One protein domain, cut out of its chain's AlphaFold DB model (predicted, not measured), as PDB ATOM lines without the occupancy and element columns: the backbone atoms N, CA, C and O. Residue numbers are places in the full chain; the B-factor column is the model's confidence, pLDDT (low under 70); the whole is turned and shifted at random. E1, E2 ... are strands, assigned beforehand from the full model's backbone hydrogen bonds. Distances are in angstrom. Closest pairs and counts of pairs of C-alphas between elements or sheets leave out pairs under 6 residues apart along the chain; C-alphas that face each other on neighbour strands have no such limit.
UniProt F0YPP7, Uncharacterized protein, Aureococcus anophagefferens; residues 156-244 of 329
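This is residues 156 to 244 of the 329 residues of an uncharacterized protein of Aureococcus anophagefferens (UniProt F0YPP7). Two strongly twisted antiparallel sheets stand partly face to face as a small, loosely closed sandwich: E3, E2, E5 and E7 make one layer, E4, E1 and E6 the other. Close to one end of the sandwich the single residue Asn 205 joins E4 to E5 and leads from one sheet to the other, while the long stretch of residues 227 to 240, with no named element, runs from E6 over the side between the sheets to E7. The printed part has 89 residues with seven named strands, E1 to E7 in that order along the chain, and no named helix; the sheets have the orders E3 - E2 - E5 - E7 and E4 - E1 - E6. The class is all strand, though under half of the residues, 43 of 89, are in named elements. The whole is compact, with a radius of gyration of the C-alphas of 12.8 A and spans of 34 by 29 by 19 A.

E1, residues 156 to 163, is the inner strand between E4, residues 196 to 204, and E6, residues 222 to 226. E1 and E4 are antiparallel at 156 degrees; the C-alphas of Cys 157 and Cys 202 face each other at 4.0 A, and N 158 and O 201 are within hydrogen-bond range at 2.7 A. E1 and E6 are antiparallel at 150 degrees, with the C-alphas of Ile 160 and Phe 225 facing each other at 4.9 A and N 161 and O 224 within hydrogen-bond range at 2.9 A. In the other sheet, E2, residues 174 to 179, is an inner strand and forms a hairpin with the edge strand E3, residues 187 to 190. They are antiparallel at 175 degrees; the C-alphas of Thr 188 and Val 176 face each other at 4.5 A, and N 177 and O 187 are 2.8 A apart, within hydrogen-bond range. E5, residues 206 to 213, is antiparallel to E2 at 158 degrees, with the C-alphas of Pro 179 and Tyr 208 facing each other at 4.3 A and N 176 and O 211 within hydrogen-bond range at 2.8 A. E7, residues 241 to 243, is the other edge strand, antiparallel to E5 at 141 degrees, with N 206 and O 243 within hydrogen-bond range at 2.8 A. The pairing on E5 is staggered: residues 206 to 208 pair with E7 and residues 208 to 213 with E2. Between the sheets, E3 and E4 are near each other, with 5 pairs of C-alphas within 10 A. The closest C-alphas of E4 and E7 are those of Ala 204 and Phe 243, 7.6 A apart. E4 and E5 meet only through their link; E1 and E5, among others, are apart.

E1 runs 22.5 A from C-alpha 156 at (39.924, 18.747, -0.616). E2 is 16.0 A long and E3 9.9 A. E4, the longest strand by residues, measures 25.8 A and ends at C-alpha 204 at (39.871, 14.963, -5.404). E5 is 22.6 A long, E6 12.9 A, and E7 6.7 A, ending at C-alpha 243 at (46.512, 18.583, -6.232).

The two C-alphas farthest apart are those of Leu 166 and Asp 183, at 37.7 A, and those of the first and last printed residues, Tyr 156 and Gly 244, are 8.6 A apart. The printed part has no cut. The link from E6 to E7, 14 residues, is long; those from E3 to E4 and from E4 to E5 are tight. The mean pLDDT of the printed part is 72.4, and 36 residues are under 70: residues 165 to 168, 193, 195 and 215 to 244.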
ATOM      1  N   TYR A 156      39.479  17.505  -1.228       82.19
ATOM      2  CA  TYR A 156      39.924  18.747  -0.616       82.19
ATOM      3  C   TYR A 156      39.149  19.900  -1.242       82.19
ATOM      4  O   TYR A 156      38.853  19.872  -2.437       82.19
ATOM      5  N   CYS A 157      38.778  20.887  -0.431       84.88
ATOM      6  CA  CYS A 157      38.071  22.068  -0.905       84.88
ATOM      7  C   CYS A 157      39.016  23.268  -0.939       84.88
ATOM      8  O   CYS A 157      39.796  23.472  -0.017       84.88
ATOM      9  N   TYR A 158      38.918  24.045  -2.008       81.56
ATOM     10  CA  TYR A 158      39.760  25.182  -2.339       81.56
ATOM     11  C   TYR A 158      38.869  26.390  -2.570       81.56
ATOM     12  O   TYR A 158      37.826  26.266  -3.214       81.56
ATOM     13  N   GLU A 159      39.284  27.554  -2.085       81.69
ATOM     14  CA  GLU A 159      38.691  28.817  -2.505       81.69
ATOM     15  C   GLU A 159      39.479  29.359  -3.698       81.69
ATOM     16  O   GLU A 159      40.693  29.566  -3.630       81.69
ATOM     17  N   ILE A 160      38.782  29.548  -4.818       81.25
ATOM     18  CA  ILE A 160      39.308  30.262  -5.976       81.25
ATOM     19  C   ILE A 160      38.833  31.700  -5.866       81.25
ATOM     20  O   ILE A 160      37.627  31.946  -5.881       81.25
ATOM     21  N   VAL A 161      39.781  32.629  -5.816       77.12
ATOM     22  CA  VAL A 161      39.516  34.063  -5.921       77.12
ATOM     23  C   VAL A 161      39.810  34.507  -7.348       77.12
ATOM     24  O   VAL A 161      40.865  34.210  -7.916       77.12
ATOM     25  N   LEU A 162      38.843  35.201  -7.937       77.25
ATOM     26  CA  LEU A 162      38.851  35.669  -9.314       77.25
ATOM     27  C   LEU A 162      38.896  37.198  -9.287       77.25
ATOM     28  O   LEU A 162      37.955  37.829  -8.804       77.25
ATOM     29  N   LEU A 163      39.942  37.802  -9.869       74.38
ATOM     30  CA  LEU A 163      40.120  39.263  -9.916       74.38
ATOM     31  C   LEU A 163      40.150  39.824 -11.345       74.38
ATOM     32  O   LEU A 163      41.060  39.508 -12.115       74.38
ATOM     33  N   SER A 164      39.188  40.687 -11.688       74.31
ATOM     34  CA  SER A 164      39.128  41.404 -12.969       74.31
ATOM     35  C   SER A 164      39.705  42.818 -12.779       74.31
ATOM     36  O   SER A 164      38.943  43.726 -12.423       74.31
ATOM     37  N   PRO A 165      41.004  43.049 -13.055       59.34
ATOM     38  CA  PRO A 165      41.709  44.290 -12.719       59.34
ATOM     39  C   PRO A 165      41.085  45.546 -13.333       59.34
ATOM     40  O   PRO A 165      41.100  46.604 -12.721       59.34
ATOM     41  N   LEU A 166      40.470  45.432 -14.510       67.38
ATOM     42  CA  LEU A 166      39.861  46.573 -15.201       67.38
ATOM     43  C   LEU A 166      38.413  46.852 -14.766       67.38
ATOM     44  O   LEU A 166      37.735  47.663 -15.386       67.38
ATOM     45  N   SER A 167      37.873  46.124 -13.781       63.59
ATOM     46  CA  SER A 167      36.464  46.210 -13.347       63.59
ATOM     47  C   SER A 167      35.406  46.061 -14.459       63.59
ATOM     48  O   SER A 167      34.217  46.279 -14.234       63.59
ATOM     49  N   ILE A 168      35.801  45.625 -15.659       68.38
ATOM     50  CA  ILE A 168      34.916  45.432 -16.819       68.38
ATOM     51  C   ILE A 168      34.153  44.101 -16.787       68.38
ATOM     52  O   ILE A 168      33.395  43.791 -17.712       68.38
ATOM     53  N   GLY A 169      34.349  43.300 -15.740       72.94
ATOM     54  CA  GLY A 169      33.768  41.974 -15.640       72.94
ATOM     55  C   GLY A 169      34.513  40.914 -16.437       72.94
ATOM     56  O   GLY A 169      35.349  41.187 -17.295       72.94
ATOM     57  N   TRP A 170      34.101  39.669 -16.222       77.44
ATOM     58  CA  TRP A 170      34.654  38.507 -16.910       77.44
ATOM     59  C   TRP A 170      34.123  38.295 -18.322       77.44
ATOM     60  O   TRP A 170      34.462  37.307 -18.955       77.44
ATOM     61  N   GLN A 171      33.273  39.193 -18.826       79.69
ATOM     62  CA  GLN A 171      32.717  39.162 -20.186       79.69
ATOM     63  C   GLN A 171      32.050  37.835 -20.600       79.69
ATOM     64  O   GLN A 171      31.894  37.576 -21.790       79.69
ATOM     65  N   ARG A 172      31.550  37.036 -19.641       80.62
ATOM     66  CA  ARG A 172      31.043  35.659 -19.847       80.62
ATOM     67  C   ARG A 172      32.132  34.635 -20.184       80.62
ATOM     68  O   ARG A 172      31.850  33.622 -20.823       80.62
ATOM     69  N   ASN A 173      33.369  34.898 -19.786       80.31
ATOM     70  CA  ASN A 173      34.378  33.857 -19.702       80.31
ATOM     71  C   ASN A 173      33.972  32.842 -18.623       80.31
ATOM     72  O   ASN A 173      33.240  33.144 -17.681       80.31
ATOM     73  N   ARG A 174      34.435  31.615 -18.807       88.81
ATOM     74  CA  ARG A 174      34.251  30.481 -17.916       88.81
ATOM     75  C   ARG A 174      35.621  29.930 -17.556       88.81
ATOM     76  O   ARG A 174      36.517  29.906 -18.400       88.81
ATOM     77  N   LEU A 175      35.751  29.458 -16.325       88.50
ATOM     78  CA  LEU A 175      36.875  28.633 -15.906       88.50
ATOM     79  C   LEU A 175      36.449  27.167 -15.994       88.50
ATOM     80  O   LEU A 175      35.477  26.764 -15.355       88.50
ATOM     81  N   VAL A 176      37.150  26.375 -16.793       90.25
ATOM     82  CA  VAL A 176      36.924  24.939 -16.947       90.25
ATOM     83  C   VAL A 176      38.092  24.197 -16.316       90.25
ATOM     84  O   VAL A 176      39.235  24.348 -16.729       90.25
ATOM     85  N   ILE A 177      37.793  23.379 -15.316       91.12
ATOM     86  CA  ILE A 177      38.760  22.578 -14.573       91.12
ATOM     87  C   ILE A 177      38.555  21.128 -14.989       91.12
ATOM     88  O   ILE A 177      37.551  20.504 -14.639       91.12
ATOM     89  N   THR A 178      39.483  20.599 -15.776       91.62
ATOM     90  CA  THR A 178      39.384  19.270 -16.376       91.62
ATOM     91  C   THR A 178      40.364  18.321 -15.692       91.62
ATOM     92  O   THR A 178      41.570  18.501 -15.838       91.62
ATOM     93  N   PRO A 179      39.895  17.309 -14.950       90.69
ATOM     94  CA  PRO A 179      40.783  16.273 -14.432       90.69
ATOM     95  C   PRO A 179      41.456  15.531 -15.594       90.69
ATOM     96  O   PRO A 179      40.796  15.173 -16.567       90.69
ATOM     97  N   LEU A 180      42.758  15.262 -15.488       87.44
ATOM     98  CA  LEU A 180      43.503  14.522 -16.518       87.44
ATOM     99  C   LEU A 180      43.200  13.014 -16.521       87.44
ATOM    100  O   LEU A 180      43.644  12.278 -17.400       87.44
ATOM    101  N   THR A 181      42.430  12.528 -15.551       85.50
ATOM    102  CA  THR A 181      41.955  11.142 -15.518       85.50
ATOM    103  C   THR A 181      40.763  10.961 -16.460       85.50
ATOM    104  O   THR A 181      39.805  11.727 -16.381       85.50
ATOM    105  N   SER A 182      40.774   9.908 -17.282       75.50
ATOM    106  CA  SER A 182      39.798   9.667 -18.363       75.50
ATOM    107  C   SER A 182      38.323   9.610 -17.947       75.50
ATOM    108  O   SER A 182      37.447   9.780 -18.793       75.50
ATOM    109  N   ASP A 183      38.044   9.363 -16.668       79.75
ATOM    110  CA  ASP A 183      36.704   9.006 -16.192       79.75
ATOM    111  C   ASP A 183      36.020  10.137 -15.408       79.75
ATOM    112  O   ASP A 183      34.883   9.980 -14.957       79.75
ATOM    113  N   ALA A 184      36.692  11.275 -15.219       80.44
ATOM    114  CA  ALA A 184      36.198  12.348 -14.367       80.44
ATOM    115  C   ALA A 184      35.626  13.521 -15.182       80.44
ATOM    116  O   ALA A 184      36.143  13.919 -16.224       80.44
ATOM    117  N   THR A 185      34.509  14.071 -14.707       89.25
ATOM    118  CA  THR A 185      33.807  15.184 -15.358       89.25
ATOM    119  C   THR A 185      34.513  16.508 -15.093       89.25
ATOM    120  O   THR A 185      34.843  16.802 -13.944       89.25
ATOM    121  N   SER A 186      34.670  17.336 -16.127       91.81
ATOM    122  CA  SER A 186      35.155  18.710 -15.980       91.81
ATOM    123  C   SER A 186      34.195  19.551 -15.135       91.81
ATOM    124  O   SER A 186      32.977  19.491 -15.326       91.81
ATOM    125  N   LEU A 187      34.741  20.379 -14.249       91.56
ATOM    126  CA  LEU A 187      34.001  21.394 -13.511       91.56
ATOM    127  C   LEU A 187      34.039  22.707 -14.294       91.56
ATOM    128  O   LEU A 187      35.113  23.231 -14.565       91.56
ATOM    129  N   THR A 188      32.874  23.256 -14.627       92.25
ATOM    130  CA  THR A 188      32.767  24.565 -15.284       92.25
ATOM    131  C   THR A 188      32.242  25.591 -14.294       92.25
ATOM    132  O   THR A 188      31.189  25.399 -13.683       92.25
ATOM    133  N   LEU A 189      32.967  26.693 -14.144       89.00
ATOM    134  CA  LEU A 189      32.555  27.856 -13.378       89.00
ATOM    135  C   LEU A 189      32.236  28.974 -14.368       89.00
ATOM    136  O   LEU A 189      33.136  29.535 -14.991       89.00
ATOM    137  N   ASP A 190      30.949  29.272 -14.519       86.81
ATOM    138  CA  ASP A 190      30.518  30.486 -15.201       86.81
ATOM    139  C   ASP A 190      30.832  31.680 -14.305       86.81
ATOM    140  O   ASP A 190      30.483  31.673 -13.121       86.81
ATOM    141  N   LEU A 191      31.516  32.671 -14.869       80.94
ATOM    142  CA  LEU A 191      31.899  33.872 -14.150       80.94
ATOM    143  C   LEU A 191      30.908  34.978 -14.478       80.94
ATOM    144  O   LEU A 191      30.725  35.357 -15.643       80.94
ATOM    145  N   GLU A 192      30.239  35.468 -13.441       74.56
ATOM    146  CA  GLU A 192      29.289  36.563 -13.578       74.56
ATOM    147  C   GLU A 192      30.018  37.890 -13.866       74.56
ATOM    148  O   GLU A 192      31.246  37.978 -13.900       74.56
ATOM    149  N   GLN A 193      29.274  38.952 -14.177       69.38
ATOM    150  CA  GLN A 193      29.890  40.270 -14.350       69.38
ATOM    151  C   GLN A 193      30.371  40.798 -12.991       69.38
ATOM    152  O   GLN A 193      29.626  40.726 -12.021       69.38
ATOM    153  N   GLY A 194      31.574  41.375 -12.929       71.31
ATOM    154  CA  GLY A 194      32.105  41.984 -11.707       71.31
ATOM    155  C   GLY A 194      33.629  42.106 -11.692       71.31
ATOM    156  O   GLY A 194      34.324  41.464 -12.474       71.31
ATOM    157  N   SER A 195      34.156  42.944 -10.804       67.75
ATOM    158  CA  SER A 195      35.600  43.098 -10.572       67.75
ATOM    159  C   SER A 195      36.188  41.993  -9.684       67.75
ATOM    160  O   SER A 195      37.392  41.756  -9.725       67.75
ATOM    161  N   TYR A 196      35.341  41.300  -8.918       77.81
ATOM    162  CA  TYR A 196      35.712  40.302  -7.920       77.81
ATOM    163  C   TYR A 196      34.654  39.194  -7.858       77.81
ATOM    164  O   TYR A 196      33.458  39.491  -7.879       77.81
ATOM    165  N   ASP A 197      35.092  37.941  -7.751       78.75
ATOM    166  CA  ASP A 197      34.248  36.798  -7.394       78.75
ATOM    167  C   ASP A 197      35.075  35.768  -6.606       78.75
ATOM    168  O   ASP A 197      36.288  35.659  -6.808       78.75
ATOM    169  N   SER A 198      34.444  35.004  -5.714       81.19
ATOM    170  CA  SER A 198      35.099  33.881  -5.039       81.19
ATOM    171  C   SER A 198      34.221  32.638  -5.054       81.19
ATOM    172  O   SER A 198      32.994  32.694  -4.941       81.19
ATOM    173  N   LYS A 199      34.853  31.477  -5.251       85.25
ATOM    174  CA  LYS A 199      34.130  30.216  -5.382       85.25
ATOM    175  C   LYS A 199      34.872  29.074  -4.721       85.25
ATOM    176  O   LYS A 199      36.014  28.773  -5.058       85.25
ATOM    177  N   THR A 200      34.184  28.388  -3.815       85.88
ATOM    178  CA  THR A 200      34.688  27.145  -3.237       85.88
ATOM    179  C   THR A 200      34.478  25.997  -4.218       85.88
ATOM    180  O   THR A 200      33.350  25.707  -4.623       85.88
ATOM    181  N   ILE A 201      35.560  25.318  -4.581       88.00
ATOM    182  CA  ILE A 201      35.538  24.084  -5.364       88.00
ATOM    183  C   ILE A 201      36.095  22.945  -4.528       88.00
ATOM    184  O   ILE A 201      37.006  23.154  -3.743       88.00
ATOM    185  N   CYS A 202      35.579  21.733  -4.692       87.69
ATOM    186  CA  CYS A 202      36.128  20.568  -4.010       87.69
ATOM    187  C   CYS A 202      36.649  19.584  -5.053       87.69
ATOM    188  O   CYS A 202      35.865  19.040  -5.833       87.69
ATOM    189  N   LEU A 203      37.967  19.396  -5.085       87.12
ATOM    190  CA  LEU A 203      38.650  18.502  -6.013       87.12
ATOM    191  C   LEU A 203      39.177  17.283  -5.252       87.12
ATOM    192  O   LEU A 203      39.544  17.359  -4.079       87.12
ATOM    193  N   ALA A 204      39.167  16.132  -5.912       87.94
ATOM    194  CA  ALA A 204      39.871  14.963  -5.404       87.94
ATOM    195  C   ALA A 204      41.380  15.144  -5.620       87.94
ATOM    196  O   ALA A 204      41.806  15.998  -6.394       87.94
ATOM    197  N   ASN A 205      42.195  14.311  -4.976       81.50
ATOM    198  CA  ASN A 205      43.609  14.233  -5.340       81.50
ATOM    199  C   ASN A 205      43.758  13.820  -6.810       81.50
ATOM    200  O   ASN A 205      43.187  12.810  -7.233       81.50
ATOM    201  N   GLY A 206      44.536  14.583  -7.570       84.62
ATOM    202  CA  GLY A 206      44.779  14.341  -8.982       84.62
ATOM    203  C   GLY A 206      45.367  15.542  -9.719       84.62
ATOM    204  O   GLY A 206      45.585  16.614  -9.156       84.62
ATOM    205  N   CYS A 207      45.606  15.340 -11.011       82.31
ATOM    206  CA  CYS A 207      46.091  16.366 -11.928       82.31
ATOM    207  C   CYS A 207      44.914  17.020 -12.652       82.31
ATOM    208  O   CYS A 207      44.012  16.318 -13.127       82.31
ATOM    209  N   TYR A 208      44.944  18.345 -12.777       86.44
ATOM    210  CA  TYR A 208      43.867  19.116 -13.388       86.44
ATOM    211  C   TYR A 208      44.409  20.133 -14.396       86.44
ATOM    212  O   TYR A 208      45.368  20.855 -14.136       86.44
ATOM    213  N   LEU A 209      43.740  20.213 -15.542       85.19
ATOM    214  CA  LEU A 209      43.908  21.237 -16.564       85.19
ATOM    215  C   LEU A 209      42.941  22.393 -16.285       85.19
ATOM    216  O   LEU A 209      41.746  22.162 -16.107       85.19
ATOM    217  N   PHE A 210      43.446  23.624 -16.291       86.62
ATOM    218  CA  PHE A 210      42.641  24.837 -16.150       86.62
ATOM    219  C   PHE A 210      42.583  25.546 -17.495       86.62
ATOM    220  O   PHE A 210      43.604  26.010 -17.990       86.62
ATOM    221  N   ASP A 211      41.388  25.624 -18.069       85.75
ATOM    222  CA  ASP A 211      41.110  26.350 -19.304       85.75
ATOM    223  C   ASP A 211      40.217  27.550 -18.983       85.75
ATOM    224  O   ASP A 211      39.125  27.403 -18.426       85.75
ATOM    225  N   PHE A 212      40.688  28.748 -19.316       84.12
ATOM    226  CA  PHE A 212      39.944  29.982 -19.130       84.12
ATOM    227  C   PHE A 212      39.639  30.634 -20.475       84.12
ATOM    228  O   PHE A 212      40.535  31.000 -21.232       84.12
ATOM    229  N   GLY A 213      38.357  30.852 -20.754       82.94
ATOM    230  CA  GLY A 213      37.923  31.499 -21.990       82.94
ATOM    231  C   GLY A 213      36.412  31.451 -22.162       82.94
ATOM    232  O   GLY A 213      35.689  31.170 -21.217       82.94
ATOM    233  N   GLY A 214      35.895  31.707 -23.365       74.62
ATOM    234  CA  GLY A 214      34.457  31.572 -23.669       74.62
ATOM    235  C   GLY A 214      33.806  32.813 -24.275       74.62
ATOM    236  O   GLY A 214      32.764  32.703 -24.922       74.62
ATOM    237  N   SER A 215      34.453  33.971 -24.178       62.44
ATOM    238  CA  SER A 215      34.082  35.179 -24.913       62.44
ATOM    239  C   SER A 215      35.298  35.680 -25.695       62.44
ATOM    240  O   SER A 215      36.422  35.586 -25.222       62.44
ATOM    241  N   GLY A 216      35.114  36.151 -26.932       54.94
ATOM    242  CA  GLY A 216      36.205  36.441 -27.883       54.94
ATOM    243  C   GLY A 216      37.180  37.569 -27.500       54.94
ATOM    244  O   GLY A 216      37.883  38.070 -28.375       54.94
ATOM    245  N   ARG A 217      37.201  38.002 -26.235       59.59
ATOM    246  CA  ARG A 217      38.187  38.905 -25.645       59.59
ATOM    247  C   ARG A 217      38.541  38.392 -24.251       59.59
ATOM    248  O   ARG A 217      37.738  38.466 -23.324       59.59
ATOM    249  N   ILE A 218      39.753  37.875 -24.113       56.41
ATOM    250  CA  ILE A 218      40.338  37.588 -22.807       56.41
ATOM    251  C   ILE A 218      40.883  38.933 -22.318       56.41
ATOM    252  O   ILE A 218      41.891  39.419 -22.822       56.41
ATOM    253  N   GLY A 219      40.144  39.606 -21.435       54.91
ATOM    254  CA  GLY A 219      40.765  40.615 -20.576       54.91
ATOM    255  C   GLY A 219      41.730  39.914 -19.620       54.91
ATOM    256  O   GLY A 219      41.555  38.724 -19.353       54.91
ATOM    257  N   THR A 220      42.742  40.623 -19.120       56.66
ATOM    258  CA  THR A 220      43.684  40.085 -18.131       56.66
ATOM    259  C   THR A 220      42.901  39.501 -16.959       56.66
ATOM    260  O   THR A 220      42.152  40.220 -16.302       56.66
ATOM    261  N   ALA A 221      43.026  38.197 -16.736       56.75
ATOM    262  CA  ALA A 221      42.369  37.486 -15.652       56.75
ATOM    263  C   ALA A 221      43.426  36.962 -14.699       56.75
ATOM    264  O   ALA A 221      44.377  36.318 -15.136       56.75
ATOM    265  N   ILE A 222      43.262  37.246 -13.410       62.94
ATOM    266  CA  ILE A 222      44.155  36.733 -12.377       62.94
ATOM    267  C   ILE A 222      43.361  35.770 -11.507       62.94
ATOM    268  O   ILE A 222      42.311  36.116 -10.960       62.94
ATOM    269  N   PHE A 223      43.885  34.553 -11.406       63.00
ATOM    270  CA  PHE A 223      43.389  33.512 -10.518       63.00
ATOM    271  C   PHE A 223      44.324  33.435  -9.335       63.00
ATOM    272  O   PHE A 223      45.538  33.357  -9.530       63.00
ATOM    273  N   VAL A 224      43.754  33.425  -8.138       60.44
ATOM    274  CA  VAL A 224      44.479  33.129  -6.911       60.44
ATOM    275  C   VAL A 224      43.825  31.914  -6.272       60.44
ATOM    276  O   VAL A 224      42.633  31.917  -5.969       60.44
ATOM    277  N   PHE A 225      44.608  30.854  -6.098       62.56
ATOM    278  CA  PHE A 225      44.180  29.651  -5.391       62.56
ATOM    279  C   PHE A 225      44.641  29.742  -3.946       62.56
ATOM    280  O   PHE A 225      45.849  29.799  -3.726       62.56
ATOM    281  N   VAL A 226      43.709  29.724  -2.991       52.03
ATOM    282  CA  VAL A 226      44.020  29.757  -1.556       52.03
ATOM    283  C   VAL A 226      43.845  28.358  -0.963       52.03
ATOM    284  O   VAL A 226      42.792  27.734  -1.098       52.03
ATOM    285  N   PHE A 227      44.902  27.857  -0.320       55.75
ATOM    286  CA  PHE A 227      44.958  26.532   0.306       55.75
ATOM    287  C   PHE A 227      45.275  26.697   1.786       55.75
ATOM    288  O   PHE A 227      46.382  27.145   2.068       55.75
ATOM    289  N   ASP A 228      44.371  26.326   2.700       53.16
ATOM    290  CA  ASP A 228      44.629  26.306   4.155       53.16
ATOM    291  C   ASP A 228      45.495  27.503   4.641       53.16
ATOM    292  O   ASP A 228      46.485  27.328   5.353       53.16
ATOM    293  N   ASP A 229      45.170  28.718   4.175       45.69
ATOM    294  CA  ASP A 229      45.868  29.989   4.450       45.69
ATOM    295  C   ASP A 229      47.349  30.111   3.993       45.69
ATOM    296  O   ASP A 229      48.079  30.978   4.478       45.69
ATOM    297  N   GLN A 230      47.855  29.256   3.091       44.16
ATOM    298  CA  GLN A 230      49.305  29.101   2.838       44.16
ATOM    299  C   GLN A 230      49.770  29.215   1.377       44.16
ATOM    300  O   GLN A 230      50.981  29.248   1.144       44.16
ATOM    301  N   PHE A 231      48.874  29.290   0.392       43.12
ATOM    302  CA  PHE A 231      49.271  29.304  -1.022       43.12
ATOM    303  C   PHE A 231      48.564  30.415  -1.799       43.12
ATOM    304  O   PHE A 231      47.384  30.663  -1.588       43.12
ATOM    305  N   SER A 232      49.310  31.064  -2.692       46.31
ATOM    306  CA  SER A 232      48.801  31.934  -3.752       46.31
ATOM    307  C   SER A 232      49.700  31.746  -4.976       46.31
ATOM    308  O   SER A 232      50.904  31.993  -4.899       46.31
ATOM    309  N   GLY A 233      49.141  31.303  -6.099       45.25
ATOM    310  CA  GLY A 233      49.805  31.331  -7.406       45.25
ATOM    311  C   GLY A 233      49.056  32.275  -8.343       45.25
ATOM    312  O   GLY A 233      47.843  32.387  -8.209       45.25
ATOM    313  N   ILE A 234      49.765  32.936  -9.264       47.69
ATOM    314  CA  ILE A 234      49.201  33.763 -10.347       47.69
ATOM    315  C   ILE A 234      49.389  32.986 -11.654       47.69
ATOM    316  O   ILE A 234      50.480  32.474 -11.903       47.69
ATOM    317  N   TYR A 235      48.347  32.885 -12.480       50.69
ATOM    318  CA  TYR A 235      48.338  32.007 -13.653       50.69
ATOM    319  C   TYR A 235      48.256  32.792 -14.971       50.69
ATOM    320  O   TYR A 235      47.250  33.469 -15.188       50.69
ATOM    321  N   PRO A 236      49.242  32.671 -15.881       46.16
ATOM    322  CA  PRO A 236      49.071  33.028 -17.280       46.16
ATOM    323  C   PRO A 236      49.047  31.788 -18.198       46.16
ATOM    324  O   PRO A 236      49.934  30.943 -18.194       46.16
ATOM    325  N   GLU A 237      47.990  31.732 -19.003       44.72
ATOM    326  CA  GLU A 237      47.871  31.149 -20.351       44.72
ATOM    327  C   GLU A 237      48.066  29.636 -20.626       44.72
ATOM    328  O   GLU A 237      47.531  29.214 -21.648       44.72
ATOM    329  N   SER A 238      48.703  28.786 -19.800       50.78
ATOM    330  CA  SER A 238      48.600  27.295 -19.919       50.78
ATOM    331  C   SER A 238      49.418  26.485 -18.882       50.78
ATOM    332  O   SER A 238      50.411  26.998 -18.389       50.78
ATOM    333  N   ASN A 239      49.156  25.211 -18.505       60.94
ATOM    334  CA  ASN A 239      47.991  24.298 -18.635       60.94
ATOM    335  C   ASN A 239      48.052  23.061 -17.680       60.94
ATOM    336  O   ASN A 239      47.601  21.981 -18.049       60.94
ATOM    337  N   CYS A 240      48.578  23.145 -16.452       51.50
ATOM    338  CA  CYS A 240      48.391  22.042 -15.487       51.50
ATOM    339  C   CYS A 240      48.670  22.465 -14.043       51.50
ATOM    340  O   CYS A 240      49.653  23.153 -13.773       51.50
ATOM    341  N   LEU A 241      47.835  22.004 -13.110       62.94
ATOM    342  CA  LEU A 241      48.061  22.129 -11.674       62.94
ATOM    343  C   LEU A 241      47.826  20.773 -10.991       62.94
ATOM    344  O   LEU A 241      46.852  20.067 -11.275       62.94
ATOM    345  N   GLU A 242      48.744  20.408 -10.103       62.56
ATOM    346  CA  GLU A 242      48.700  19.182  -9.308       62.56
ATOM    347  C   GLU A 242      48.037  19.447  -7.955       62.56
ATOM    348  O   GLU A 242      48.364  20.421  -7.274       62.56
ATOM    349  N   PHE A 243      47.132  18.557  -7.550       63.12
ATOM    350  CA  PHE A 243      46.512  18.583  -6.232       63.12
ATOM    351  C   PHE A 243      46.702  17.231  -5.532       63.12
ATOM    352  O   PHE A 243      46.280  16.190  -6.040       63.12
ATOM    353  N   GLY A 244      47.298  17.243  -4.338       58.12
ATOM    354  CA  GLY A 244      47.554  16.044  -3.532       58.12
ATOM    355  C   GLY A 244      48.998  15.535  -3.623       58.12
ATOM    356  O   GLY A 244      49.902  16.291  -3.941       58.12
TER     357      GLY A 244